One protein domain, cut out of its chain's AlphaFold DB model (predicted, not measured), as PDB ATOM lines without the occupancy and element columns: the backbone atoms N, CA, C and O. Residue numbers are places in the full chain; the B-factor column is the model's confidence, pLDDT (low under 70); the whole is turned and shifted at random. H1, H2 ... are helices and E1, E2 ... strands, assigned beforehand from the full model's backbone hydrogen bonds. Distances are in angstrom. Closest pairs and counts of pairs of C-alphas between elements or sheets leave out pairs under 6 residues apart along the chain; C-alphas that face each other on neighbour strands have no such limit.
ATOM      1  N   SER A  45     153.457 139.836 154.203       86.69
ATOM      2  CA  SER A  45     152.214 139.856 154.986       86.69
ATOM      3  C   SER A  45     151.308 138.648 154.741       86.69
ATOM      4  O   SER A  45     150.408 138.408 155.535       86.69
ATOM      5  N   LEU A  46     151.517 137.929 153.635       89.12
ATOM      6  CA  LEU A  46     150.792 136.707 153.279       89.12
ATOM      7  C   LEU A  46     151.568 135.448 153.673       89.12
ATOM      8  O   LEU A  46     151.040 134.352 153.531       89.12
ATOM      9  N   ALA A  47     152.819 135.583 154.124       88.12
ATOM     10  CA  ALA A  47     153.644 134.440 154.478       88.12
ATOM     11  C   ALA A  47     152.956 133.618 155.581       88.12
ATOM     12  O   ALA A  47     152.591 134.192 156.616       88.12
ATOM     13  N   PRO A  48     152.801 132.292 155.398       88.81
ATOM     14  CA  PRO A  48     152.348 131.421 156.466       88.81
ATOM     15  C   PRO A  48     153.262 131.557 157.683       88.81
ATOM     16  O   PRO A  48     154.444 131.906 157.571       88.81
ATOM     17  N   LYS A  49     152.723 131.250 158.862       89.00
ATOM     18  CA  LYS A  49     153.501 131.209 160.102       89.00
ATOM     19  C   LYS A  49     154.720 130.312 159.892       89.00
ATOM     20  O   LYS A  49     154.603 129.160 159.494       89.00
ATOM     21  N   THR A  50     155.906 130.836 160.163       80.44
ATOM     22  CA  THR A  50     157.144 130.095 159.929       80.44
ATOM     23  C   THR A  50     157.351 129.041 161.006       80.44
ATOM     24  O   THR A  50     157.302 129.354 162.196       80.44
ATOM     25  N   CYS A  51     157.661 127.810 160.607       85.56
ATOM     26  CA  CYS A  51     158.220 126.834 161.533       85.56
ATOM     27  C   CYS A  51     159.715 127.103 161.743       85.56
ATOM     28  O   CYS A  51     160.440 127.374 160.786       85.56
ATOM     29  N   SER A  52     160.188 126.983 162.980       82.31
ATOM     30  CA  SER A  52     161.614 127.111 163.291       82.31
ATOM     31  C   SER A  52     162.331 125.795 162.987       82.31
ATOM     32  O   SER A  52     161.872 124.763 163.469       82.31
ATOM     33  N   PRO A  53     163.432 125.769 162.220       76.06
ATOM     34  CA  PRO A  53     164.151 124.526 161.946       76.06
ATOM     35  C   PRO A  53     164.656 123.886 163.245       76.06
ATOM     36  O   PRO A  53     165.136 124.577 164.145       76.06
ATOM     37  N   VAL A  54     164.558 122.559 163.341       74.19
ATOM     38  CA  VAL A  54     165.087 121.786 164.471       74.19
ATOM     39  C   VAL A  54     166.370 121.104 164.026       74.19
ATOM     40  O   VAL A  54     166.360 120.150 163.249       74.19
ATOM     41  N   PHE A  55     167.489 121.597 164.542       71.94
ATOM     42  CA  PHE A  55     168.801 121.021 164.293       71.94
ATOM     43  C   PHE A  55     169.093 119.952 165.345       71.94
ATOM     44  O   PHE A  55     169.134 120.239 166.538       71.94
ATOM     45  N   LEU A  56     169.282 118.709 164.901       68.88
ATOM     46  CA  LEU A  56     169.752 117.639 165.776       68.88
ATOM     47  C   LEU A  56     171.268 117.746 165.910       68.88
ATOM     48  O   LEU A  56     171.970 117.871 164.909       68.88
ATOM     49  N   GLU A  57     171.781 117.664 167.132       72.44
ATOM     50  CA  GLU A  57     173.215 117.547 167.368       72.44
ATOM     51  C   GLU A  57     173.626 116.074 167.438       72.44
ATOM     52  O   GLU A  57     173.003 115.261 168.121       72.44
ATOM     53  N   LYS A  58     174.718 115.729 166.753       72.69
ATOM     54  CA  LYS A  58     175.382 114.430 166.838       72.69
ATOM     55  C   LYS A  58     176.869 114.658 167.067       72.69
ATOM     56  O   LYS A  58     177.545 115.283 166.255       72.69
ATOM     57  N   ASN A  59     177.385 114.150 168.186       81.56
ATOM     58  CA  ASN A  59     178.785 114.318 168.596       81.56
ATOM     59  C   ASN A  59     179.239 115.796 168.639       81.56
ATOM     60  O   ASN A  59     180.337 116.121 168.189       81.56
ATOM     61  N   GLY A  60     178.382 116.699 169.129       80.50
ATOM     62  CA  GLY A  60     178.689 118.132 169.236       80.50
ATOM     63  C   GLY A  60     178.744 118.882 167.899       80.50
ATOM     64  O   GLY A  60     179.269 119.991 167.839       80.50
ATOM     65  N   LYS A  61     178.233 118.287 166.813       76.56
ATOM     66  CA  LYS A  61     178.033 118.948 165.519       76.56
ATOM     67  C   LYS A  61     176.573 118.836 165.106       76.56
ATOM     68  O   LYS A  61     175.950 117.803 165.335       76.56
ATOM     69  N   ILE A  62     176.047 119.874 164.462       70.62
ATOM     70  CA  ILE A  62     174.722 119.809 163.843       70.62
ATOM     71  C   ILE A  62     174.754 118.733 162.750       70.62
ATOM     72  O   ILE A  62     175.558 118.797 161.818       70.62
ATOM     73  N   ASP A  63     173.886 117.737 162.881       67.38
ATOM     74  CA  ASP A  63     173.697 116.685 161.896       67.38
ATOM     75  C   ASP A  63     172.692 117.160 160.847       67.38
ATOM     76  O   ASP A  63     171.476 117.022 160.988       67.38
ATOM     77  N   TYR A  64     173.216 117.733 159.766       62.94
ATOM     78  CA  TYR A  64     172.408 118.180 158.632       62.94
ATOM     79  C   TYR A  64     171.821 117.019 157.809       62.94
ATOM     80  O   TYR A  64     170.977 117.273 156.952       62.94
ATOM     81  N   THR A  65     172.200 115.763 158.083       53.81
ATOM     82  CA  THR A  65     171.852 114.582 157.273       53.81
ATOM     83  C   THR A  65     170.773 113.691 157.902       53.81
ATOM     84  O   THR A  65     169.989 113.068 157.189       53.81
ATOM     85  N   ALA A  66     170.669 113.633 159.233       48.03
ATOM     86  CA  ALA A  66     169.953 112.550 159.916       48.03
ATOM     87  C   ALA A  66     168.502 112.852 160.344       48.03
ATOM     88  O   ALA A  66     168.118 112.467 161.443       48.03
ATOM     89  N   LYS A  67     167.655 113.430 159.475       52.34
ATOM     90  CA  LYS A  67     166.274 113.918 159.788       52.34
ATOM     91  C   LYS A  67     166.222 115.361 160.315       52.34
ATOM     92  O   LYS A  67     165.356 115.725 161.104       52.34
ATOM     93  N   SER A  68     167.129 116.196 159.823       50.03
ATOM     94  CA  SER A  68     167.226 117.643 160.076       50.03
ATOM     95  C   SER A  68     166.123 118.490 159.427       50.03
ATOM     96  O   SER A  68     166.093 119.699 159.625       50.03
ATOM     97  N   TYR A  69     165.210 117.886 158.657       59.81
ATOM     98  CA  TYR A  69     164.036 118.586 158.118       59.81
ATOM     99  C   TYR A  69     162.879 118.664 159.117       59.81
ATOM    100  O   TYR A  69     161.726 118.874 158.740       59.81
ATOM    101  N   GLY A  70     163.180 118.448 160.396       66.69
ATOM    102  CA  GLY A  70     162.232 118.751 161.437       66.69
ATOM    103  C   GLY A  70     162.097 120.259 161.602       66.69
ATOM    104  O   GLY A  70     163.054 121.012 161.416       66.69
ATOM    105  N   ALA A  71     160.909 120.716 161.960       78.56
ATOM    106  CA  ALA A  71     160.702 122.101 162.332       78.56
ATOM    107  C   ALA A  71     159.740 122.170 163.511       78.56
ATOM    108  O   ALA A  71     158.755 121.441 163.549       78.56
ATOM    109  N   SER A  72     160.010 123.053 164.465       85.06
ATOM    110  CA  SER A  72     159.060 123.390 165.506       85.06
ATOM    111  C   SER A  72     158.024 124.323 164.905       85.06
ATOM    112  O   SER A  72     158.326 125.450 164.506       85.06
ATOM    113  N   CYS A  73     156.803 123.822 164.805       88.69
ATOM    114  CA  CYS A  73     155.676 124.535 164.227       88.69
ATOM    115  C   CYS A  73     154.697 124.895 165.342       88.69
ATOM    116  O   CYS A  73     153.520 124.535 165.277       88.69
ATOM    117  N   ARG A  74     155.172 125.565 166.395       89.69
ATOM    118  CA  ARG A  74     154.382 125.856 167.597       89.69
ATOM    119  C   ARG A  74     154.283 127.345 167.874       89.69
ATOM    120  O   ARG A  74     155.155 128.108 167.476       89.69
ATOM    121  N   ASN A  75     153.201 127.748 168.532       87.75
ATOM    122  CA  ASN A  75     153.049 129.106 169.047       87.75
ATOM    123  C   ASN A  75     153.675 129.243 170.449       87.75
ATOM    124  O   ASN A  75     154.136 128.263 171.035       87.75
ATOM    125  N   ASP A  76     153.623 130.449 171.017       88.00
ATOM    126  CA  ASP A  76     154.164 130.757 172.353       88.00
ATOM    127  C   ASP A  76     153.501 129.960 173.491       88.00
ATOM    128  O   ASP A  76     154.051 129.842 174.584       88.00
ATOM    129  N   LYS A  77     152.318 129.387 173.241       90.19
ATOM    130  CA  LYS A  77     151.589 128.512 174.171       90.19
ATOM    131  C   LYS A  77     151.907 127.028 173.963       90.19
ATOM    132  O   LYS A  77     151.260 126.180 174.570       90.19
ATOM    133  N   ASN A  78     152.895 126.709 173.124       88.31
ATOM    134  CA  ASN A  78     153.309 125.351 172.767       88.31
ATOM    135  C   ASN A  78     152.253 124.539 171.976       88.31
ATOM    136  O   ASN A  78     152.347 123.310 171.879       88.31
ATOM    137  N   GLU A  79     151.267 125.206 171.375       89.56
ATOM    138  CA  GLU A  79     150.234 124.581 170.542       89.56
ATOM    139  C   GLU A  79     150.730 124.436 169.099       89.56
ATOM    140  O   GLU A  79     151.413 125.324 168.582       89.56
ATOM    141  N   LEU A  80     150.367 123.337 168.430       87.75
ATOM    142  CA  LEU A  80     150.691 123.140 167.017       87.75
ATOM    143  C   LEU A  80     149.975 124.184 166.155       87.75
ATOM    144  O   LEU A  80     148.761 124.343 166.209       87.75
ATOM    145  N   THR A  81     150.750 124.857 165.314       92.50
ATOM    146  CA  THR A  81     150.268 125.845 164.339       92.50
ATOM    147  C   THR A  81     150.104 125.257 162.942       92.50
ATOM    148  O   THR A  81     149.637 125.959 162.053       92.50
ATOM    149  N   HIS A  82     150.495 123.995 162.744       94.44
ATOM    150  CA  HIS A  82     150.446 123.304 161.460       94.44
ATOM    151  C   HIS A  82     149.966 121.862 161.618       94.44
ATOM    152  O   HIS A  82     150.133 121.258 162.680       94.44
ATOM    153  N   ARG A  83     149.419 121.292 160.540       93.44
ATOM    154  CA  ARG A  83     149.032 119.879 160.425       93.44
ATOM    155  C   ARG A  83     149.372 119.347 159.036       93.44
ATOM    156  O   ARG A  83     149.411 120.110 158.075       93.44
ATOM    157  N   CYS A  84     149.594 118.042 158.935       94.56
ATOM    158  CA  CYS A  84     149.604 117.369 157.643       94.56
ATOM    159  C   CYS A  84     148.160 117.190 157.159       94.56
ATOM    160  O   CYS A  84     147.306 116.710 157.902       94.56
ATOM    161  N   ALA A  85     147.867 117.635 155.939       95.31
ATOM    162  CA  ALA A  85     146.566 117.461 155.298       95.31
ATOM    163  C   ALA A  85     146.696 117.636 153.781       95.31
ATOM    164  O   ALA A  85     147.625 118.283 153.298       95.31
ATOM    165  N   VAL A  86     145.772 117.056 153.015       95.50
ATOM    166  CA  VAL A  86     145.658 117.370 151.584       95.50
ATOM    167  C   VAL A  86     144.954 118.725 151.459       95.50
ATOM    168  O   VAL A  86     143.835 118.844 151.963       95.50
ATOM    169  N   PRO A  87     145.561 119.739 150.812       96.25
ATOM    170  CA  PRO A  87     144.957 121.061 150.705       96.25
ATOM    171  C   PRO A  87     143.615 121.024 149.976       96.25
ATOM    172  O   PRO A  87     143.509 120.485 148.874       96.25
ATOM    173  N   THR A  88     142.607 121.667 150.555       97.00
ATOM    174  CA  THR A  88     141.307 121.893 149.907       97.00
ATOM    175  C   THR A  88     141.269 123.230 149.168       97.00
ATOM    176  O   THR A  88     140.487 123.394 148.232       97.00
ATOM    177  N   LYS A  89     142.156 124.164 149.536       97.12
ATOM    178  CA  LYS A  89     142.291 125.498 148.947       97.12
ATOM    179  C   LYS A  89     143.699 125.706 148.376       97.12
ATOM    180  O   LYS A  89     144.491 126.459 148.921       97.12
ATOM    181  N   SER A  90     144.013 125.019 147.277       97.12
ATOM    182  CA  SER A  90     145.302 125.136 146.570       97.12
ATOM    183  C   SER A  90     145.121 125.365 145.067       97.12
ATOM    184  O   SER A  90     145.683 124.664 144.234       97.12
ATOM    185  N   SER A  91     144.252 126.297 144.684       97.06
ATOM    186  CA  SER A  91     143.890 126.493 143.272       97.06
ATOM    187  C   SER A  91     145.065 126.932 142.391       97.06
ATOM    188  O   SER A  91     145.135 126.542 141.224       97.06
ATOM    189  N   PHE A  92     145.997 127.722 142.935       97.31
ATOM    190  CA  PHE A  92     147.158 128.199 142.199       97.31
ATOM    191  C   PHE A  92     148.198 127.085 142.044       97.31
ATOM    192  O   PHE A  92     148.604 126.788 140.918       97.31
ATOM    193  N   CYS A  93     148.595 126.441 143.144       97.25
ATOM    194  CA  CYS A  93     149.621 125.397 143.165       97.25
ATOM    195  C   CYS A  93     149.115 124.002 142.753       97.25
ATOM    196  O   CYS A  93     149.907 123.150 142.358       97.25
ATOM    197  N   ASN A  94     147.804 123.765 142.816       96.75
ATOM    198  CA  ASN A  94     147.126 122.506 142.498       96.75
ATOM    199  C   ASN A  94     147.688 121.283 143.253       96.75
ATOM    200  O   ASN A  94     147.860 120.209 142.680       96.75
ATOM    201  N   VAL A  95     147.972 121.434 144.548       95.75
ATOM    202  CA  VAL A  95     148.607 120.393 145.374       95.75
ATOM    203  C   VAL A  95     147.654 119.215 145.597       95.75
ATOM    204  O   VAL A  95     146.516 119.401 146.028       95.75
ATOM    205  N   LYS A  96     148.124 117.988 145.325       94.00
ATOM    206  CA  LYS A  96     147.339 116.734 145.444       94.00
ATOM    207  C   LYS A  96     147.851 115.749 146.492       94.00
ATOM    208  O   LYS A  96     147.350 114.634 146.588       94.00
ATOM    209  N   TYR A  97     148.859 116.137 147.261       92.75
ATOM    210  CA  TYR A  97     149.450 115.313 148.308       92.75
ATOM    211  C   TYR A  97     149.220 115.939 149.682       92.75
ATOM    212  O   TYR A  97     148.892 117.120 149.788       92.75
ATOM    213  N   ALA A  98     149.393 115.142 150.736       94.88
ATOM    214  CA  ALA A  98     149.389 115.667 152.092       94.88
ATOM    215  C   ALA A  98     150.601 116.583 152.278       94.88
ATOM    216  O   ALA A  98     151.735 116.144 152.092       94.88
ATOM    217  N   ALA A  99     150.366 117.838 152.627       94.75
ATOM    218  CA  ALA A  99     151.394 118.834 152.880       94.75
ATOM    219  C   ALA A  99     151.265 119.366 154.308       94.75
ATOM    220  O   ALA A  99     150.218 119.224 154.941       94.75
ATOM    221  N   ARG A 100     152.340 119.963 154.822       94.12
ATOM    222  CA  ARG A 100     152.316 120.691 156.089       94.12
ATOM    223  C   ARG A 100     151.653 122.042 155.869       94.12
ATOM    224  O   ARG A 100     152.240 122.887 155.204       94.12
ATOM    225  N   LEU A 101     150.479 122.232 156.456       95.31
ATOM    226  CA  LEU A 101     149.656 123.426 156.281       95.31
ATOM    227  C   LEU A 101     149.420 124.106 157.616       95.31
ATOM    228  O   LEU A 101     149.207 123.429 158.628       95.31
ATOM    229  N   GLN A 102     149.432 125.430 157.609       95.12
ATOM    230  CA  GLN A 102     149.035 126.250 158.732       95.12
ATOM    231  C   GLN A 102     147.571 125.963 159.087       95.12
ATOM    232  O   GLN A 102     146.707 125.872 158.214       95.12
ATOM    233  N   VAL A 103     147.290 125.847 160.386       94.75
ATOM    234  CA  VAL A 103     145.910 125.812 160.878       94.75
ATOM    235  C   VAL A 103     145.351 127.229 160.994       94.75
ATOM    236  O   VAL A 103     146.029 128.151 161.468       94.75
ATOM    237  N   ASP A 104     144.113 127.406 160.555       91.50
ATOM    238  CA  ASP A 104     143.380 128.657 160.699       91.50
ATOM    239  C   ASP A 104     142.828 128.846 162.129       91.50
ATOM    240  O   ASP A 104     143.129 128.086 163.053       91.50
ATOM    241  N   ALA A 105     142.022 129.892 162.329       89.69
ATOM    242  CA  ALA A 105     141.413 130.192 163.625       89.69
ATOM    243  C   ALA A 105     140.451 129.096 164.129       89.69
ATOM    244  O   ALA A 105     140.206 129.016 165.332       89.69
ATOM    245  N   ASN A 106     139.936 128.254 163.230       90.88
ATOM    246  CA  ASN A 106     139.048 127.134 163.539       90.88
ATOM    247  C   ASN A 106     139.823 125.818 163.734       90.88
ATOM    248  O   ASN A 106     139.226 124.791 164.054       90.88
ATOM    249  N   GLY A 107     141.150 125.831 163.558       90.69
ATOM    250  CA  GLY A 107     141.989 124.636 163.620       90.69
ATOM    251  C   GLY A 107     141.992 123.816 162.324       90.69
ATOM    252  O   GLY A 107     142.450 122.664 162.332       90.69
ATOM    253  N   GLU A 108     141.497 124.380 161.219       93.50
ATOM    254  CA  GLU A 108     141.447 123.726 159.913       93.50
ATOM    255  C   GLU A 108     142.718 123.995 159.103       93.50
ATOM    256  O   GLU A 108     143.222 125.112 159.032       93.50
ATOM    257  N   ALA A 109     143.237 122.945 158.470       95.38
ATOM    258  CA  ALA A 109     144.436 122.972 157.638       95.38
ATOM    259  C   ALA A 109     144.033 122.967 156.154       95.38
ATOM    260  O   ALA A 109     144.010 121.916 155.513       95.38
ATOM    261  N   THR A 110     143.639 124.128 155.623       96.38
ATOM    262  CA  THR A 110     143.033 124.242 154.279       96.38
ATOM    263  C   THR A 110     144.054 124.420 153.152       96.38
ATOM    264  O   THR A 110     143.797 123.998 152.021       96.38
ATOM    265  N   GLY A 111     145.213 125.016 153.457       96.62
ATOM    266  CA  GLY A 111     146.273 125.351 152.499       96.62
ATOM    267  C   GLY A 111     146.134 126.719 151.823       96.62
ATOM    268  O   GLY A 111     146.899 127.028 150.914       96.62
ATOM    269  N   GLU A 112     145.154 127.527 152.237       96.25
ATOM    270  CA  GLU A 112     144.866 128.835 151.636       96.25
ATOM    271  C   GLU A 112     146.011 129.834 151.823       96.25
ATOM    272  O   GLU A 112     146.415 130.483 150.862       96.25
ATOM    273  N   ALA A 113     146.577 129.914 153.032       95.50
ATOM    274  CA  ALA A 113     147.692 130.815 153.323       95.50
ATOM    275  C   ALA A 113     148.921 130.481 152.460       95.50
ATOM    276  O   ALA A 113     149.567 131.366 151.899       95.50
ATOM    277  N   GLU A 114     149.220 129.191 152.310       96.69
ATOM    278  CA  GLU A 114     150.296 128.694 151.461       96.69
ATOM    279  C   GLU A 114     150.052 129.016 149.976       96.69
ATOM    280  O   GLU A 114     150.957 129.500 149.292       96.69
ATOM    281  N   ASP A 115     148.833 128.791 149.470       97.69
ATOM    282  CA  ASP A 115     148.489 129.034 148.060       97.69
ATOM    283  C   ASP A 115     148.540 130.530 147.719       97.69
ATOM    284  O   ASP A 115     149.105 130.920 146.692       97.69
ATOM    285  N   GLU A 116     148.008 131.386 148.598       96.62
ATOM    286  CA  GLU A 116     148.036 132.843 148.435       96.62
ATOM    287  C   GLU A 116     149.460 133.399 148.474       96.62
ATOM    288  O   GLU A 116     149.825 134.239 147.640       96.62
ATOM    289  N   TYR A 117     150.289 132.902 149.394       96.06
ATOM    290  CA  TYR A 117     151.690 133.295 149.470       96.06
ATOM    291  C   TYR A 117     152.465 132.885 148.216       96.06
ATOM    292  O   TYR A 117     153.133 133.724 147.602       96.06
ATOM    293  N   ALA A 118     152.332 131.629 147.780       96.44
ATOM    294  CA  ALA A 118     152.987 131.124 146.576       96.44
ATOM    295  C   ALA A 118     152.547 131.892 145.316       96.44
ATOM    296  O   ALA A 118     153.380 132.242 144.466       96.44
ATOM    297  N   LYS A 119     151.252 132.222 145.217       96.44
ATOM    298  CA  LYS A 119     150.692 133.053 144.143       96.44
ATOM    299  C   LYS A 119     151.290 134.455 144.148       96.44
ATOM    300  O   LYS A 119     151.694 134.949 143.095       96.44
ATOM    301  N   CYS A 120     151.382 135.089 145.316       95.25
ATOM    302  CA  CYS A 120     151.986 136.410 145.442       95.25
ATOM    303  C   CYS A 120     153.463 136.396 145.024       95.25
ATOM    304  O   CYS A 120     153.890 137.224 144.217       95.25
ATOM    305  N   MET A 121     154.235 135.429 145.528       93.81
ATOM    306  CA  MET A 121     155.660 135.295 145.217       93.81
ATOM    307  C   MET A 121     155.894 135.081 143.718       93.81
ATOM    308  O   MET A 121     156.754 135.737 143.131       93.81
ATOM    309  N   SER A 122     155.075 134.244 143.077       93.31
ATOM    310  CA  SER A 122     155.108 134.063 141.619       93.31
ATOM    311  C   SER A 122     154.733 135.342 140.863       93.31
ATOM    312  O   SER A 122     155.343 135.664 139.846       93.31
ATOM    313  N   GLY A 123     153.771 136.118 141.372       91.69
ATOM    314  CA  GLY A 123     153.380 137.405 140.791       91.69
ATOM    315  C   GLY A 123     154.512 138.439 140.787       91.69
ATOM    316  O   GLY A 123     154.671 139.169 139.807       91.69
ATOM    317  N   ASN A 124     155.349 138.462 141.832       90.31
ATOM    318  CA  ASN A 124     156.533 139.327 141.867       90.31
ATOM    319  C   ASN A 124     157.525 138.986 140.748       90.31
ATOM    320  O   ASN A 124     158.083 139.899 140.139       90.31
ATOM    321  N   LEU A 125     157.720 137.695 140.447       90.31
ATOM    322  CA  LEU A 125     158.578 137.278 139.336       90.31
ATOM    323  C   LEU A 125     158.049 137.811 137.999       90.31
ATOM    324  O   LEU A 125     158.832 138.350 137.221       90.31
ATOM    325  N   GLY A 126     156.739 137.721 137.753       85.12
ATOM    326  CA  GLY A 126     156.128 138.245 136.527       85.12
ATOM    327  C   GLY A 126     156.408 139.737 136.314       85.12
ATOM    328  O   GLY A 126     156.743 140.153 135.206       85.12
ATOM    329  N   GLY A 127     156.365 140.534 137.388       84.62
ATOM    330  CA  GLY A 127     156.718 141.956 137.342       84.62
ATOM    331  C   GLY A 127     158.188 142.211 136.989       84.62
ATOM    332  O   GLY A 127     158.485 143.141 136.243       84.62
ATOM    333  N   VAL A 128     159.105 141.367 137.475       86.56
ATOM    334  CA  VAL A 128     160.531 141.453 137.122       86.56
ATOM    335  C   VAL A 128     160.750 141.036 135.672       86.56
ATOM    336  O   VAL A 128     161.418 141.752 134.934       86.56
ATOM    337  N   LEU A 129     160.174 139.912 135.241       88.00
ATOM    338  CA  LEU A 129     160.355 139.388 133.885       88.00
ATOM    339  C   LEU A 129     159.795 140.320 132.806       88.00
ATOM    340  O   LEU A 129     160.346 140.344 131.714       88.00
ATOM    341  N   ALA A 130     158.786 141.142 133.112       85.06
ATOM    342  CA  ALA A 130     158.266 142.155 132.188       85.06
ATOM    343  C   ALA A 130     159.313 143.203 131.753       85.06
ATOM    344  O   ALA A 130     159.115 143.889 130.752       85.06
ATOM    345  N   LEU A 131     160.422 143.335 132.491       86.06
ATOM    346  CA  LEU A 131     161.506 144.275 132.192       86.06
ATOM    347  C   LEU A 131     162.610 143.676 131.312       86.06
ATOM    348  O   LEU A 131     163.534 144.392 130.929       86.06
ATOM    349  N   TYR A 132     162.550 142.379 131.008       80.75
ATOM    350  CA  TYR A 132     163.636 141.678 130.337       80.75
ATOM    351  C   TYR A 132     163.141 140.721 129.252       80.75
ATOM    352  O   TYR A 132     161.992 140.289 129.234       80.75
ATOM    353  N   ASN A 133     164.051 140.328 128.366       79.94
ATOM    354  CA  ASN A 133     163.780 139.335 127.340       79.94
ATOM    355  C   ASN A 133     164.333 137.964 127.755       79.94
ATOM    356  O   ASN A 133     165.545 137.756 127.822       79.94
ATOM    357  N   CYS A 134     163.441 137.004 128.008       79.94
ATOM    358  CA  CYS A 134     163.841 135.664 128.440       79.94
ATOM    359  C   CYS A 134     164.471 134.813 127.320       79.94
ATOM    360  O   CYS A 134     165.124 133.821 127.628       79.94
ATOM    361  N   ARG A 135     164.316 135.199 126.043       72.25
ATOM    362  CA  ARG A 135     164.833 134.441 124.887       72.25
ATOM    363  C   ARG A 135     166.259 134.802 124.473       72.25
ATOM    364  O   ARG A 135     166.865 134.032 123.737       72.25
ATOM    365  N   ASP A 136     166.811 135.925 124.930       64.00
ATOM    366  CA  ASP A 136     168.067 136.450 124.366       64.00
ATOM    367  C   ASP A 136     169.309 135.605 124.699       64.00
ATOM    368  O   ASP A 136     170.349 135.757 124.063       64.00
ATOM    369  N   VAL A 137     169.220 134.691 125.675       59.69
ATOM    370  CA  VAL A 137     170.367 133.886 126.140       59.69
ATOM    371  C   VAL A 137     170.038 132.426 126.476       59.69
ATOM    372  O   VAL A 137     170.924 131.689 126.911       59.69
ATOM    373  N   GLN A 138     168.784 131.991 126.318       63.78
ATOM    374  CA  GLN A 138     168.339 130.634 126.657       63.78
ATOM    375  C   GLN A 138     167.298 130.116 125.659       63.78
ATOM    376  O   GLN A 138     166.560 130.883 125.051       63.78
ATOM    377  N   HIS A 139     167.204 128.789 125.532       78.44
ATOM    378  CA  HIS A 139     166.177 128.114 124.727       78.44
ATOM    379  C   HIS A 139     164.743 128.278 125.275       78.44
ATOM    380  O   HIS A 139     163.793 127.820 124.643       78.44
ATOM    381  N   TRP A 140     164.576 128.914 126.436       87.69
ATOM    382  CA  TRP A 140     163.333 128.965 127.202       87.69
ATOM    383  C   TRP A 140     162.630 130.322 127.090       87.69
ATOM    384  O   TRP A 140     163.259 131.360 126.889       87.69
ATOM    385  N   THR A 141     161.301 130.325 127.204       90.31
ATOM    386  CA  THR A 141     160.486 131.548 127.234       90.31
ATOM    387  C   THR A 141     160.286 132.058 128.661       90.31
ATOM    388  O   THR A 141     160.582 131.370 129.640       90.31
ATOM    389  N   CYS A 142     159.730 133.266 128.796       90.69
ATOM    390  CA  CYS A 142     159.326 133.775 130.107       90.69
ATOM    391  C   CYS A 142     158.254 132.897 130.761       90.69
ATOM    392  O   CYS A 142     158.261 132.756 131.982       90.69
ATOM    393  N   ASP A 143     157.395 132.254 129.967       91.81
ATOM    394  CA  ASP A 143     156.407 131.301 130.474       91.81
ATOM    395  C   ASP A 143     157.105 130.083 131.083       91.81
ATOM    396  O   ASP A 143     156.815 129.716 132.214       91.81
ATOM    397  N   ASN A 144     158.127 129.531 130.415       92.25
ATOM    398  CA  ASN A 144     158.890 128.408 130.967       92.25
ATOM    399  C   ASN A 144     159.592 128.760 132.288       92.25
ATOM    400  O   ASN A 144     159.649 127.920 133.188       92.25
ATOM    401  N   CYS A 145     160.127 129.980 132.409       92.69
ATOM    402  CA  CYS A 145     160.685 130.473 133.669       92.69
ATOM    403  C   CYS A 145     159.600 130.621 134.745       92.69
ATOM    404  O   CYS A 145     159.791 130.190 135.881       92.69
ATOM    405  N   THR A 146     158.454 131.202 134.386       94.00
ATOM    406  CA  THR A 146     157.329 131.421 135.304       94.00
ATOM    407  C   THR A 146     156.777 130.097 135.821       94.00
ATOM    408  O   THR A 146     156.573 129.957 137.026       94.00
ATOM    409  N   ASP A 147     156.622 129.102 134.950       94.62
ATOM    410  CA  ASP A 147     156.186 127.755 135.313       94.62
ATOM    411  C   ASP A 147     157.197 127.073 136.238       94.62
ATOM    412  O   ASP A 147     156.826 126.535 137.280       94.62
ATOM    413  N   ALA A 148     158.493 127.146 135.915       94.75
ATOM    414  CA  ALA A 148     159.539 126.567 136.755       94.75
ATOM    415  C   ALA A 148     159.572 127.196 138.153       94.75
ATOM    416  O   ALA A 148     159.680 126.494 139.158       94.75
ATOM    417  N   TYR A 149     159.458 128.522 138.222       95.69
ATOM    418  CA  TYR A 149     159.433 129.242 139.487       95.69
ATOM    419  C   TYR A 149     158.166 128.954 140.286       95.69
ATOM    420  O   TYR A 149     158.247 128.790 141.503       95.69
ATOM    421  N   LYS A 150     157.012 128.852 139.616       96.38
ATOM    422  CA  LYS A 150     155.750 128.443 140.233       96.38
ATOM    423  C   LYS A 150     155.891 127.070 140.890       96.38
ATOM    424  O   LYS A 150     155.566 126.927 142.064       96.38
ATOM    425  N   GLU A 151     156.409 126.080 140.166       96.06
ATOM    426  CA  GLU A 151     156.627 124.734 140.710       96.06
ATOM    427  C   GLU A 151     157.578 124.767 141.915       96.06
ATOM    428  O   GLU A 151     157.277 124.182 142.957       96.06
ATOM    429  N   TRP A 152     158.676 125.527 141.832       96.12
ATOM    430  CA  TRP A 152     159.613 125.693 142.943       96.12
ATOM    431  C   TRP A 152     158.995 126.356 144.177       96.12
ATOM    432  O   TRP A 152     159.158 125.849 145.294       96.12
ATOM    433  N   VAL A 153     158.281 127.470 144.008       95.88
ATOM    434  CA  VAL A 153     157.702 128.186 145.149       95.88
ATOM    435  C   VAL A 153     156.564 127.387 145.769       95.88
ATOM    436  O   VAL A 153     156.449 127.353 146.992       95.88
ATOM    437  N   CYS A 154     155.781 126.667 144.963       97.31
ATOM    438  CA  CYS A 154     154.761 125.758 145.466       97.31
ATOM    439  C   CYS A 154     155.388 124.589 146.236       97.31
ATOM    440  O   CYS A 154     154.967 124.325 147.356       97.31
ATOM    441  N   ALA A 155     156.441 123.944 145.719       94.88
ATOM    442  CA  ALA A 155     157.132 122.864 146.432       94.88
ATOM    443  C   ALA A 155     157.737 123.326 147.770       94.88
ATOM    444  O   ALA A 155     157.734 122.580 148.749       94.88
ATOM    445  N   SER A 156     158.244 124.563 147.805       92.31
ATOM    446  CA  SER A 156     158.856 125.171 148.993       92.31
ATOM    447  C   SER A 156     157.818 125.630 150.022       92.31
ATOM    448  O   SER A 156     158.069 125.558 151.223       92.31
ATOM    449  N   THR A 157     156.648 126.084 149.562       94.56
ATOM    450  CA  THR A 157     155.559 126.578 150.424       94.56
ATOM    451  C   THR A 157     154.642 125.450 150.900       94.56
ATOM    452  O   THR A 157     154.086 125.541 151.990       94.56
ATOM    453  N   PHE A 158     154.561 124.344 150.151       95.06
ATOM    454  CA  PHE A 158     153.844 123.121 150.516       95.06
ATOM    455  C   PHE A 158     154.811 121.950 150.757       95.06
ATOM    456  O   PHE A 158     154.891 121.027 149.939       95.06
ATOM    457  N   PRO A 159     155.550 121.924 151.883       92.31
ATOM    458  CA  PRO A 159     156.376 120.776 152.228       92.31
ATOM    459  C   PRO A 159     155.529 119.503 152.310       92.31
ATOM    460  O   PRO A 159     154.571 119.432 153.081       92.31
ATOM    461  N   ARG A 160     155.881 118.492 151.514       92.19
ATOM    462  CA  ARG A 160     155.150 117.224 151.444       92.19
ATOM    463  C   ARG A 160     155.313 116.444 152.744       92.19
ATOM    464  O   ARG A 160     156.432 116.219 153.183       92.19
ATOM    465  N   CYS A 161     154.222 115.972 153.323       92.12
ATOM    466  CA  CYS A 161     154.251 115.004 154.411       92.12
ATOM    467  C   CYS A 161     154.406 113.579 153.866       92.12
ATOM    468  O   CYS A 161     153.971 113.272 152.752       92.12
ATOM    469  N   THR A 162     154.991 112.681 154.656       88.75
ATOM    470  CA  THR A 162     155.066 111.251 154.304       88.75
ATOM    471  C   THR A 162     153.685 110.583 154.285       88.75
ATOM    472  O   THR A 162     153.472 109.655 153.509       88.75
ATOM    473  N   ALA A 163     152.744 111.085 155.090       83.44
ATOM    474  CA  ALA A 163     151.339 110.680 155.149       83.44
ATOM    475  C   ALA A 163     150.448 111.835 155.661       83.44
ATOM    476  O   ALA A 163     150.951 112.878 156.077       83.44
ATOM    477  N   ALA A 164     149.121 111.673 155.625       79.44
ATOM    478  CA  ALA A 164     148.176 112.704 156.078       79.44
ATOM    479  C   ALA A 164     148.103 112.839 157.610       79.44
ATOM    480  O   ALA A 164     147.878 113.925 158.121       79.44
ATOM    481  N   ASP A 165     148.325 111.757 158.344       81.94
ATOM    482  CA  ASP A 165     148.389 111.706 159.810       81.94
ATOM    483  C   ASP A 165     149.819 111.872 160.354       81.94
ATOM    484  O   ASP A 165     150.052 111.773 161.559       81.94
ATOM    485  N   ALA A 166     150.776 112.138 159.464       86.31
ATOM    486  CA  ALA A 166     152.180 112.300 159.797       86.31
ATOM    487  C   ALA A 166     152.424 113.525 160.696       86.31
ATOM    488  O   ALA A 166     151.658 114.497 160.693       86.31
ATOM    489  N   SER A 167     153.526 113.509 161.452       85.88
ATOM    490  CA  SER A 167     153.895 114.658 162.274       85.88
ATOM    491  C   SER A 167     154.291 115.853 161.393       85.88
ATOM    492  O   SER A 167     155.263 115.741 160.636       85.88
ATOM    493  N   PRO A 168     153.648 117.031 161.549       83.56
ATOM    494  CA  PRO A 168     154.008 118.239 160.801       83.56
ATOM    495  C   PRO A 168     155.415 118.755 161.154       83.56
ATOM    496  O   PRO A 168     155.977 119.585 160.440       83.56
ATOM    497  N   GLU A 169     155.992 118.275 162.259       84.00
ATOM    498  CA  GLU A 169     157.290 118.712 162.769       84.00
ATOM    499  C   GLU A 169     158.443 117.791 162.369       84.00
ATOM    500  O   GLU A 169     159.587 118.181 162.560       84.00
ATOM    501  N   LYS A 170     158.190 116.574 161.867       80.19
ATOM    502  CA  LYS A 170     159.245 115.557 161.680       80.19
ATOM    503  C   LYS A 170     159.130 114.768 160.384       80.19
ATOM    504  O   LYS A 170     160.147 114.423 159.789       80.19
ATOM    505  N   ASP A 171     157.913 114.474 159.954       85.88
ATOM    506  CA  ASP A 171     157.658 113.492 158.905       85.88
ATOM    507  C   ASP A 171     157.390 114.195 157.567       85.88
ATOM    508  O   ASP A 171     156.388 113.960 156.889       85.88
ATOM    509  N   ILE A 172     158.308 115.101 157.210       87.31
ATOM    510  CA  ILE A 172     158.237 115.947 156.018       87.31
ATOM    511  C   ILE A 172     159.364 115.580 155.044       87.31
ATOM    512  O   ILE A 172     160.494 115.278 155.428       87.31
ATOM    513  N   VAL A 173     159.045 115.646 153.760       87.56
ATOM    514  CA  VAL A 173     159.903 115.384 152.614       87.56
ATOM    515  C   VAL A 173     160.329 116.715 151.976       87.56
ATOM    516  O   VAL A 173     159.492 117.582 151.707       87.56
ATOM    517  N   LYS A 174     161.635 116.882 151.724       87.19
ATOM    518  CA  LYS A 174     162.197 118.085 151.077       87.19
ATOM    519  C   LYS A 174     161.853 118.128 149.585       87.19
ATOM    520  O   LYS A 174     161.711 117.060 148.986       87.19
ATOM    521  N   PRO A 175     161.779 119.310 148.952       91.38
ATOM    522  CA  PRO A 175     161.726 119.411 147.497       91.38
ATOM    523  C   PRO A 175     162.868 118.651 146.821       91.38
ATOM    524  O   PRO A 175     163.994 118.599 147.327       91.38
ATOM    525  N   CYS A 176     162.576 118.051 145.667       92.25
ATOM    526  CA  CYS A 176     163.623 117.450 144.849       92.25
ATOM    527  C   CYS A 176     164.599 118.540 144.392       92.25
ATOM    528  O   CYS A 176     164.182 119.635 144.009       92.25
ATOM    529  N   ARG A 177     165.899 118.238 144.370       90.88
ATOM    530  CA  ARG A 177     166.932 119.175 143.894       90.88
ATOM    531  C   ARG A 177     166.660 119.674 142.470       90.88
ATOM    532  O   ARG A 177     166.835 120.862 142.197       90.88
ATOM    533  N   GLY A 178     166.141 118.813 141.591       92.06
ATOM    534  CA  GLY A 178     165.803 119.201 140.223       92.06
ATOM    535  C   GLY A 178     164.707 120.265 140.141       92.06
ATOM    536  O   GLY A 178     164.788 121.115 139.263       92.06
ATOM    537  N   VAL A 179     163.770 120.334 141.098       94.06
ATOM    538  CA  VAL A 179     162.773 121.426 141.168       94.06
ATOM    539  C   VAL A 179     163.468 122.791 141.253       94.06
ATOM    540  O   VAL A 179     163.089 123.729 140.555       94.06
ATOM    541  N   CYS A 180     164.531 122.898 142.054       94.81
ATOM    542  CA  CYS A 180     165.331 124.117 142.147       94.81
ATOM    543  C   CYS A 180     166.122 124.375 140.849       94.81
ATOM    544  O   CYS A 180     166.109 125.485 140.308       94.81
ATOM    545  N   HIS A 181     166.778 123.344 140.304       93.12
ATOM    546  CA  HIS A 181     167.580 123.475 139.083       93.12
ATOM    547  C   HIS A 181     166.746 123.854 137.850       93.12
ATOM    548  O   HIS A 181     167.255 124.552 136.971       93.12
ATOM    549  N   GLN A 182     165.465 123.474 137.772       92.81
ATOM    550  CA  GLN A 182     164.581 123.915 136.686       92.81
ATOM    551  C   GLN A 182     164.473 125.440 136.620       92.81
ATOM    552  O   GLN A 182     164.532 125.999 135.525       92.81
ATOM    553  N   VAL A 183     164.406 126.126 137.768       93.69
ATOM    554  CA  VAL A 183     164.406 127.595 137.807       93.69
ATOM    555  C   VAL A 183     165.716 128.129 137.239       93.69
ATOM    556  O   VAL A 183     165.699 128.947 136.326       93.69
ATOM    557  N   MET A 184     166.864 127.621 137.699       91.94
ATOM    558  CA  MET A 184     168.175 128.064 137.202       91.94
ATOM    559  C   MET A 184     168.354 127.852 135.691       91.94
ATOM    560  O   MET A 184     169.029 128.647 135.034       91.94
ATOM    561  N   ARG A 185     167.776 126.777 135.143       90.50
ATOM    562  CA  ARG A 185     167.890 126.425 133.723       90.50
ATOM    563  C   ARG A 185     166.942 127.187 132.819       90.50
ATOM    564  O   ARG A 185     167.324 127.440 131.682       90.50
ATOM    565  N   ARG A 186     165.720 127.457 133.285       91.44
ATOM    566  CA  ARG A 186     164.646 128.070 132.488       91.44
ATOM    567  C   ARG A 186     164.550 129.571 132.688       91.44
ATOM    568  O   ARG A 186     163.937 130.248 131.867       91.44
ATOM    569  N   CYS A 187     165.132 130.086 133.767       91.69
ATOM    570  CA  CYS A 187     165.135 131.503 134.053       91.69
ATOM    571  C   CYS A 187     166.448 132.191 133.667       91.69
ATOM    572  O   CYS A 187     167.536 131.614 133.779       91.69
ATOM    573  N   PRO A 188     166.376 133.474 133.285       89.62
ATOM    574  CA  PRO A 188     167.557 134.239 132.925       89.62
ATOM    575  C   PRO A 188     168.514 134.484 134.099       89.62
ATOM    576  O   PRO A 188     168.106 134.756 135.229       89.62
ATOM    577  N   LYS A 189     169.820 134.463 133.809       87.25
ATOM    578  CA  LYS A 189     170.889 134.537 134.825       87.25
ATOM    579  C   LYS A 189     170.870 135.814 135.674       87.25
ATOM    580  O   LYS A 189     171.340 135.790 136.809       87.25
ATOM    581  N   TYR A 190     170.334 136.919 135.155       85.69
ATOM    582  CA  TYR A 190     170.247 138.185 135.892       85.69
ATOM    583  C   TYR A 190     169.262 138.139 137.070       85.69
ATOM    584  O   TYR A 190     169.354 138.995 137.943       85.69
ATOM    585  N   LEU A 191     168.375 137.135 137.155       88.19
ATOM    586  CA  LEU A 191     167.565 136.911 138.358       88.19
ATOM    587  C   LEU A 191     168.401 136.462 139.562       88.19
ATOM    588  O   LEU A 191     167.901 136.472 140.681       88.19
ATOM    589  N   GLN A 192     169.650 136.035 139.339       89.12
ATOM    590  CA  GLN A 192     170.579 135.580 140.378       89.12
ATOM    591  C   GLN A 192     170.017 134.472 141.286       89.12
ATOM    592  O   GLN A 192     170.507 134.274 142.398       89.12
ATOM    593  N   PHE A 193     169.023 133.724 140.805       91.19
ATOM    594  CA  PHE A 193     168.486 132.566 141.501       91.19
ATOM    595  C   PHE A 193     169.569 131.483 141.605       91.19
ATOM    596  O   PHE A 193     170.245 131.176 140.620       91.19
ATOM    597  N   LYS A 194     169.756 130.925 142.804       92.31
ATOM    598  CA  LYS A 194     170.803 129.939 143.093       92.31
ATOM    599  C   LYS A 194     170.250 128.810 143.942       92.31
ATOM    600  O   LYS A 194     169.603 129.058 144.956       92.31
ATOM    601  N   CYS A 195     170.584 127.591 143.551       91.62
ATOM    602  CA  CYS A 195     170.388 126.403 144.364       91.62
ATOM    603  C   CYS A 195     171.643 126.121 145.201       91.62
ATOM    604  O   CYS A 195     172.744 126.513 144.791       91.62
ATOM    605  N   PRO A 196     171.509 125.463 146.366       88.38
ATOM    606  CA  PRO A 196     172.653 124.969 147.124       88.38
ATOM    607  C   PRO A 196     173.551 124.051 146.276       88.38
ATOM    608  O   PRO A 196     173.047 123.361 145.387       88.38
ATOM    609  N   PRO A 197     174.871 124.014 146.538       84.75
ATOM    610  CA  PRO A 197     175.794 123.140 145.817       84.75
ATOM    611  C   PRO A 197     175.483 121.655 146.054       84.75
ATOM    612  O   PRO A 197     174.801 121.287 147.016       84.75
ATOM    613  N   ASP A 198     175.976 120.781 145.178       79.12
ATOM    614  CA  ASP A 198     175.808 119.332 145.329       79.12
ATOM    615  C   ASP A 198     176.455 118.814 146.618       79.12
ATOM    616  O   ASP A 198     177.532 119.257 147.020       79.12
ATOM    617  N   GLY A 199     175.760 117.897 147.295       75.62
ATOM    618  CA  GLY A 199     176.125 117.412 148.630       75.62
ATOM    619  C   GLY A 199     175.651 118.303 149.785       75.62
ATOM    620  O   GLY A 199     175.703 117.871 150.936       75.62
ATOM    621  N   ASP A 200     175.148 119.513 149.511       79.88
ATOM    622  CA  ASP A 200     174.410 120.308 150.495       79.88
ATOM    623  C   ASP A 200     172.921 119.961 150.436       79.88
ATOM    624  O   ASP A 200     172.154 120.553 149.673       79.88
ATOM    625  N   ASP A 201     172.524 118.970 151.229       74.31
ATOM    626  CA  ASP A 201     171.150 118.468 151.267       74.31
ATOM    627  C   ASP A 201     170.299 119.144 152.353       74.31
ATOM    628  O   ASP A 201     169.337 118.559 152.857       74.31
ATOM    629  N   ARG A 202     170.650 120.369 152.777       76.50
ATOM    630  CA  ARG A 202     169.902 121.097 153.816       76.50
ATOM    631  C   ARG A 202     168.485 121.452 153.373       76.50
ATOM    632  O   ARG A 202     167.554 121.164 154.125       76.50
ATOM    633  N   ASP A 203     168.326 121.951 152.150       79.88
ATOM    634  CA  ASP A 203     167.041 122.460 151.642       79.88
ATOM    635  C   ASP A 203     166.394 121.550 150.587       79.88
ATOM    636  O   ASP A 203     165.177 121.551 150.420       79.88
ATOM    637  N   TYR A 204     167.198 120.726 149.913       86.56
ATOM    638  CA  TYR A 204     166.767 119.845 148.829       86.56
ATOM    639  C   TYR A 204     167.398 118.473 148.998       86.56
ATOM    640  O   TYR A 204     168.463 118.355 149.594       86.56
ATOM    641  N   VAL A 205     166.773 117.441 148.439       84.56
ATOM    642  CA  VAL A 205     167.405 116.119 148.329       84.56
ATOM    643  C   VAL A 205     167.433 115.671 146.868       84.56
ATOM    644  O   VAL A 205     166.517 116.006 146.106       84.56
ATOM    645  N   PRO A 206     168.476 114.943 146.437       83.88
ATOM    646  CA  PRO A 206     168.455 114.287 145.139       83.88
ATOM    647  C   PRO A 206     167.391 113.183 145.129       83.88
ATOM    648  O   PRO A 206     167.087 112.581 146.162       83.88
ATOM    649  N   CYS A 207     166.849 112.898 143.950       86.69
ATOM    650  CA  CYS A 207     166.018 111.716 143.756       86.69
ATOM    651  C   CYS A 207     166.796 110.423 144.016       86.69
ATOM    652  O   CYS A 207     168.027 110.382 143.901       86.69
ATOM    653  N   LEU A 208     166.072 109.340 144.291       84.12
ATOM    654  CA  LEU A 208     166.663 108.011 144.304       84.12
ATOM    655  C   LEU A 208     167.062 107.590 142.886       84.12
ATOM    656  O   LEU A 208     166.372 107.851 141.899       84.12
ATOM    657  N   SER A 209     168.193 106.893 142.805       73.25
ATOM    658  CA  SER A 209     168.675 106.257 141.579       73.25
ATOM    659  C   SER A 209     168.408 104.754 141.657       73.25
ATOM    660  O   SER A 209     169.276 103.980 142.059       73.25
ATOM    661  N   SER A 210     167.202 104.324 141.287       61.56
ATOM    662  CA  SER A 210     166.818 102.904 141.251       61.56
ATOM    663  C   SER A 210     167.216 102.252 139.915       61.56
ATOM    664  O   SER A 210     166.385 101.720 139.180       61.56
ATOM    665  N   GLY A 211     168.501 102.308 139.554       68.12
ATOM    666  CA  GLY A 211     168.998 101.764 138.284       68.12
ATOM    667  C   GLY A 211     168.642 102.628 137.061       68.12
ATOM    668  O   GLY A 211     169.022 103.792 137.009       68.12
ATOM    669  N   LYS A 212     167.968 102.052 136.046       66.12
ATOM    670  CA  LYS A 212     167.721 102.675 134.719       66.12
ATOM    671  C   LYS A 212     166.735 103.858 134.719       66.12
ATOM    672  O   LYS A 212     166.664 104.541 133.702       66.12
ATOM    673  N   GLN A 213     165.967 104.081 135.788       77.44
ATOM    674  CA  GLN A 213     164.943 105.130 135.836       77.44
ATOM    675  C   GLN A 213     165.029 105.925 137.150       77.44
ATOM    676  O   GLN A 213     165.212 105.314 138.208       77.44
ATOM    677  N   PRO A 214     164.909 107.265 137.102       82.19
ATOM    678  CA  PRO A 214     164.850 108.077 138.311       82.19
ATOM    679  C   PRO A 214     163.573 107.794 139.113       82.19
ATOM    680  O   PRO A 214     162.522 107.505 138.536       82.19
ATOM    681  N   ASP A 215     163.672 107.902 140.438       85.75
ATOM    682  CA  ASP A 215     162.554 107.759 141.374       85.75
ATOM    683  C   ASP A 215     162.506 108.954 142.338       85.75
ATOM    684  O   ASP A 215     163.452 109.214 143.083       85.75
ATOM    685  N   SER A 216     161.387 109.680 142.333       84.69
ATOM    686  CA  SER A 216     161.153 110.846 143.186       84.69
ATOM    687  C   SER A 216     160.474 110.519 144.520       84.69
ATOM    688  O   SER A 216     160.078 111.428 145.243       84.69
ATOM    689  N   SER A 217     160.336 109.243 144.893       85.38
ATOM    690  CA  SER A 217     159.650 108.815 146.122       85.38
ATOM    691  C   SER A 217     160.216 109.415 147.418       85.38
ATOM    692  O   SER A 217     159.484 109.568 148.397       85.38
ATOM    693  N   ASN A 218     161.497 109.795 147.434       85.81
ATOM    694  CA  ASN A 218     162.181 110.385 148.586       85.81
ATOM    695  C   ASN A 218     162.151 111.923 148.621       85.81
ATOM    696  O   ASN A 218     162.756 112.508 149.523       85.81
ATOM    697  N   CYS A 219     161.503 112.579 147.657       90.38
ATOM    698  CA  CYS A 219     161.509 114.032 147.520       90.38
ATOM    699  C   CYS A 219     160.160 114.581 147.025       90.38
ATOM    700  O   CYS A 219     159.314 113.871 146.488       90.38
ATOM    701  N   ASN A 220     159.906 115.869 147.246       92.19
ATOM    702  CA  ASN A 220     158.715 116.531 146.734       92.19
ATOM    703  C   ASN A 220     158.980 117.017 145.303       92.19
ATOM    704  O   ASN A 220     159.609 118.057 145.102       92.19
ATOM    705  N   ALA A 221     158.511 116.244 144.321       91.75
ATOM    706  CA  ALA A 221     158.605 116.566 142.894       91.75
ATOM    707  C   ALA A 221     157.583 117.617 142.434       91.75
ATOM    708  O   ALA A 221     157.638 118.067 141.291       91.75
ATOM    709  N   MET A 222     156.644 117.995 143.308       92.50
ATOM    710  CA  MET A 222     155.493 118.826 142.968       92.50
ATOM    711  C   MET A 222     154.699 118.232 141.788       92.50
ATOM    712  O   MET A 222     154.292 117.073 141.885       92.50
ATOM    713  N   ASN A 223     154.460 118.986 140.709       86.62
ATOM    714  CA  ASN A 223     153.749 118.509 139.518       86.62
ATOM    715  C   ASN A 223     154.703 118.144 138.368       86.62
ATOM    716  O   ASN A 223     154.243 117.887 137.254       86.62
ATOM    717  N   LEU A 224     156.019 118.147 138.605       88.00
ATOM    718  CA  LEU A 224     156.996 117.788 137.583       88.00
ATOM    719  C   LEU A 224     156.979 116.283 137.313       88.00
ATOM    720  O   LEU A 224     156.778 115.466 138.217       88.00
ATOM    721  N   ASP A 225     157.262 115.910 136.064       87.88
ATOM    722  CA  ASP A 225     157.608 114.526 135.771       87.88
ATOM    723  C   ASP A 225     158.927 114.143 136.454       87.88
ATOM    724  O   ASP A 225     159.755 114.986 136.811       87.88
ATOM    725  N   VAL A 226     159.118 112.841 136.649       86.38
ATOM    726  CA  VAL A 226     160.253 112.327 137.414       86.38
ATOM    727  C   VAL A 226     161.606 112.655 136.772       86.38
ATOM    728  O   VAL A 226     162.572 112.856 137.493       86.38
ATOM    729  N   PHE A 227     161.709 112.789 135.447       86.88
ATOM    730  CA  PHE A 227     162.981 113.160 134.813       86.88
ATOM    731  C   PHE A 227     163.314 114.628 135.084       86.88
ATOM    732  O   PHE A 227     164.433 114.945 135.491       86.88
ATOM    733  N   ASP A 228     162.320 115.507 134.951       86.94
ATOM    734  CA  ASP A 228     162.466 116.934 135.232       86.94
ATOM    735  C   ASP A 228     162.760 117.209 136.715       86.94
ATOM    736  O   ASP A 228     163.629 118.033 137.019       86.94
ATOM    737  N   ALA A 229     162.068 116.527 137.634       87.31
ATOM    738  CA  ALA A 229     162.239 116.681 139.082       87.31
ATOM    739  C   ALA A 229     163.581 116.141 139.592       87.31
ATOM    740  O   ALA A 229     164.118 116.640 140.585       87.31
ATOM    741  N   CYS A 230     164.116 115.127 138.914       87.75
ATOM    742  CA  CYS A 230     165.370 114.475 139.270       87.75
ATOM    743  C   CYS A 230     166.571 115.012 138.493       87.75
ATOM    744  O   CYS A 230     167.674 114.506 138.675       87.75
ATOM    745  N   ASP A 231     166.361 116.041 137.666       83.06
ATOM    746  CA  ASP A 231     167.397 116.655 136.838       83.06
ATOM    747  C   ASP A 231     168.124 115.646 135.930       83.06
ATOM    748  O   ASP A 231     169.337 115.701 135.725       83.06
TER     749      ASP A 231
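This is residues 45 to 231 of the 234 residues of the protein "Stretch-activated cation channel mid1" of Pycnococcus provasolii (UniProt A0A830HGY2). With little regular structure, helices H1 to H3 lie side by side among long loops and three antiparallel strand hairpins. The whole is compact, radius of gyration of the C-alphas 17.0 A, spans 52 by 40 by 31 A. Of 187 printed residues 68 are in named elements, mixed in class.

E1, residues 52 to 54, begins at C-alpha (161.614, 127.111, 163.291). E2, 70 to 72, E3, 82 to 85, E4, 99 to 102, H1, 112 to 129, 25.8 A long, H2, 142 to 157, 21.9 A, H3, 177 to 186, E5, 208 to 210, E6, 213 to 215, and H4, 226 to 229, follow, ending at (162.239, 116.681, 139.082).

H2 touches H1, closest C-alphas Val 153 and Ala 118, 5.7 A, and H3, Cys 145 and Arg 186, 4.8 A, opposite ways at shallow tilts of 30 and 24 degrees. Within hydrogen-bond range are every O i to N i+4 pair of H1 and H2, 5 of 6 in H3, and N 83 and O 101 of hairpin E3 and E4, 2.9 A.

The printed part has no cut; pLDDT is under 70 at, among others, residues 63 to 70.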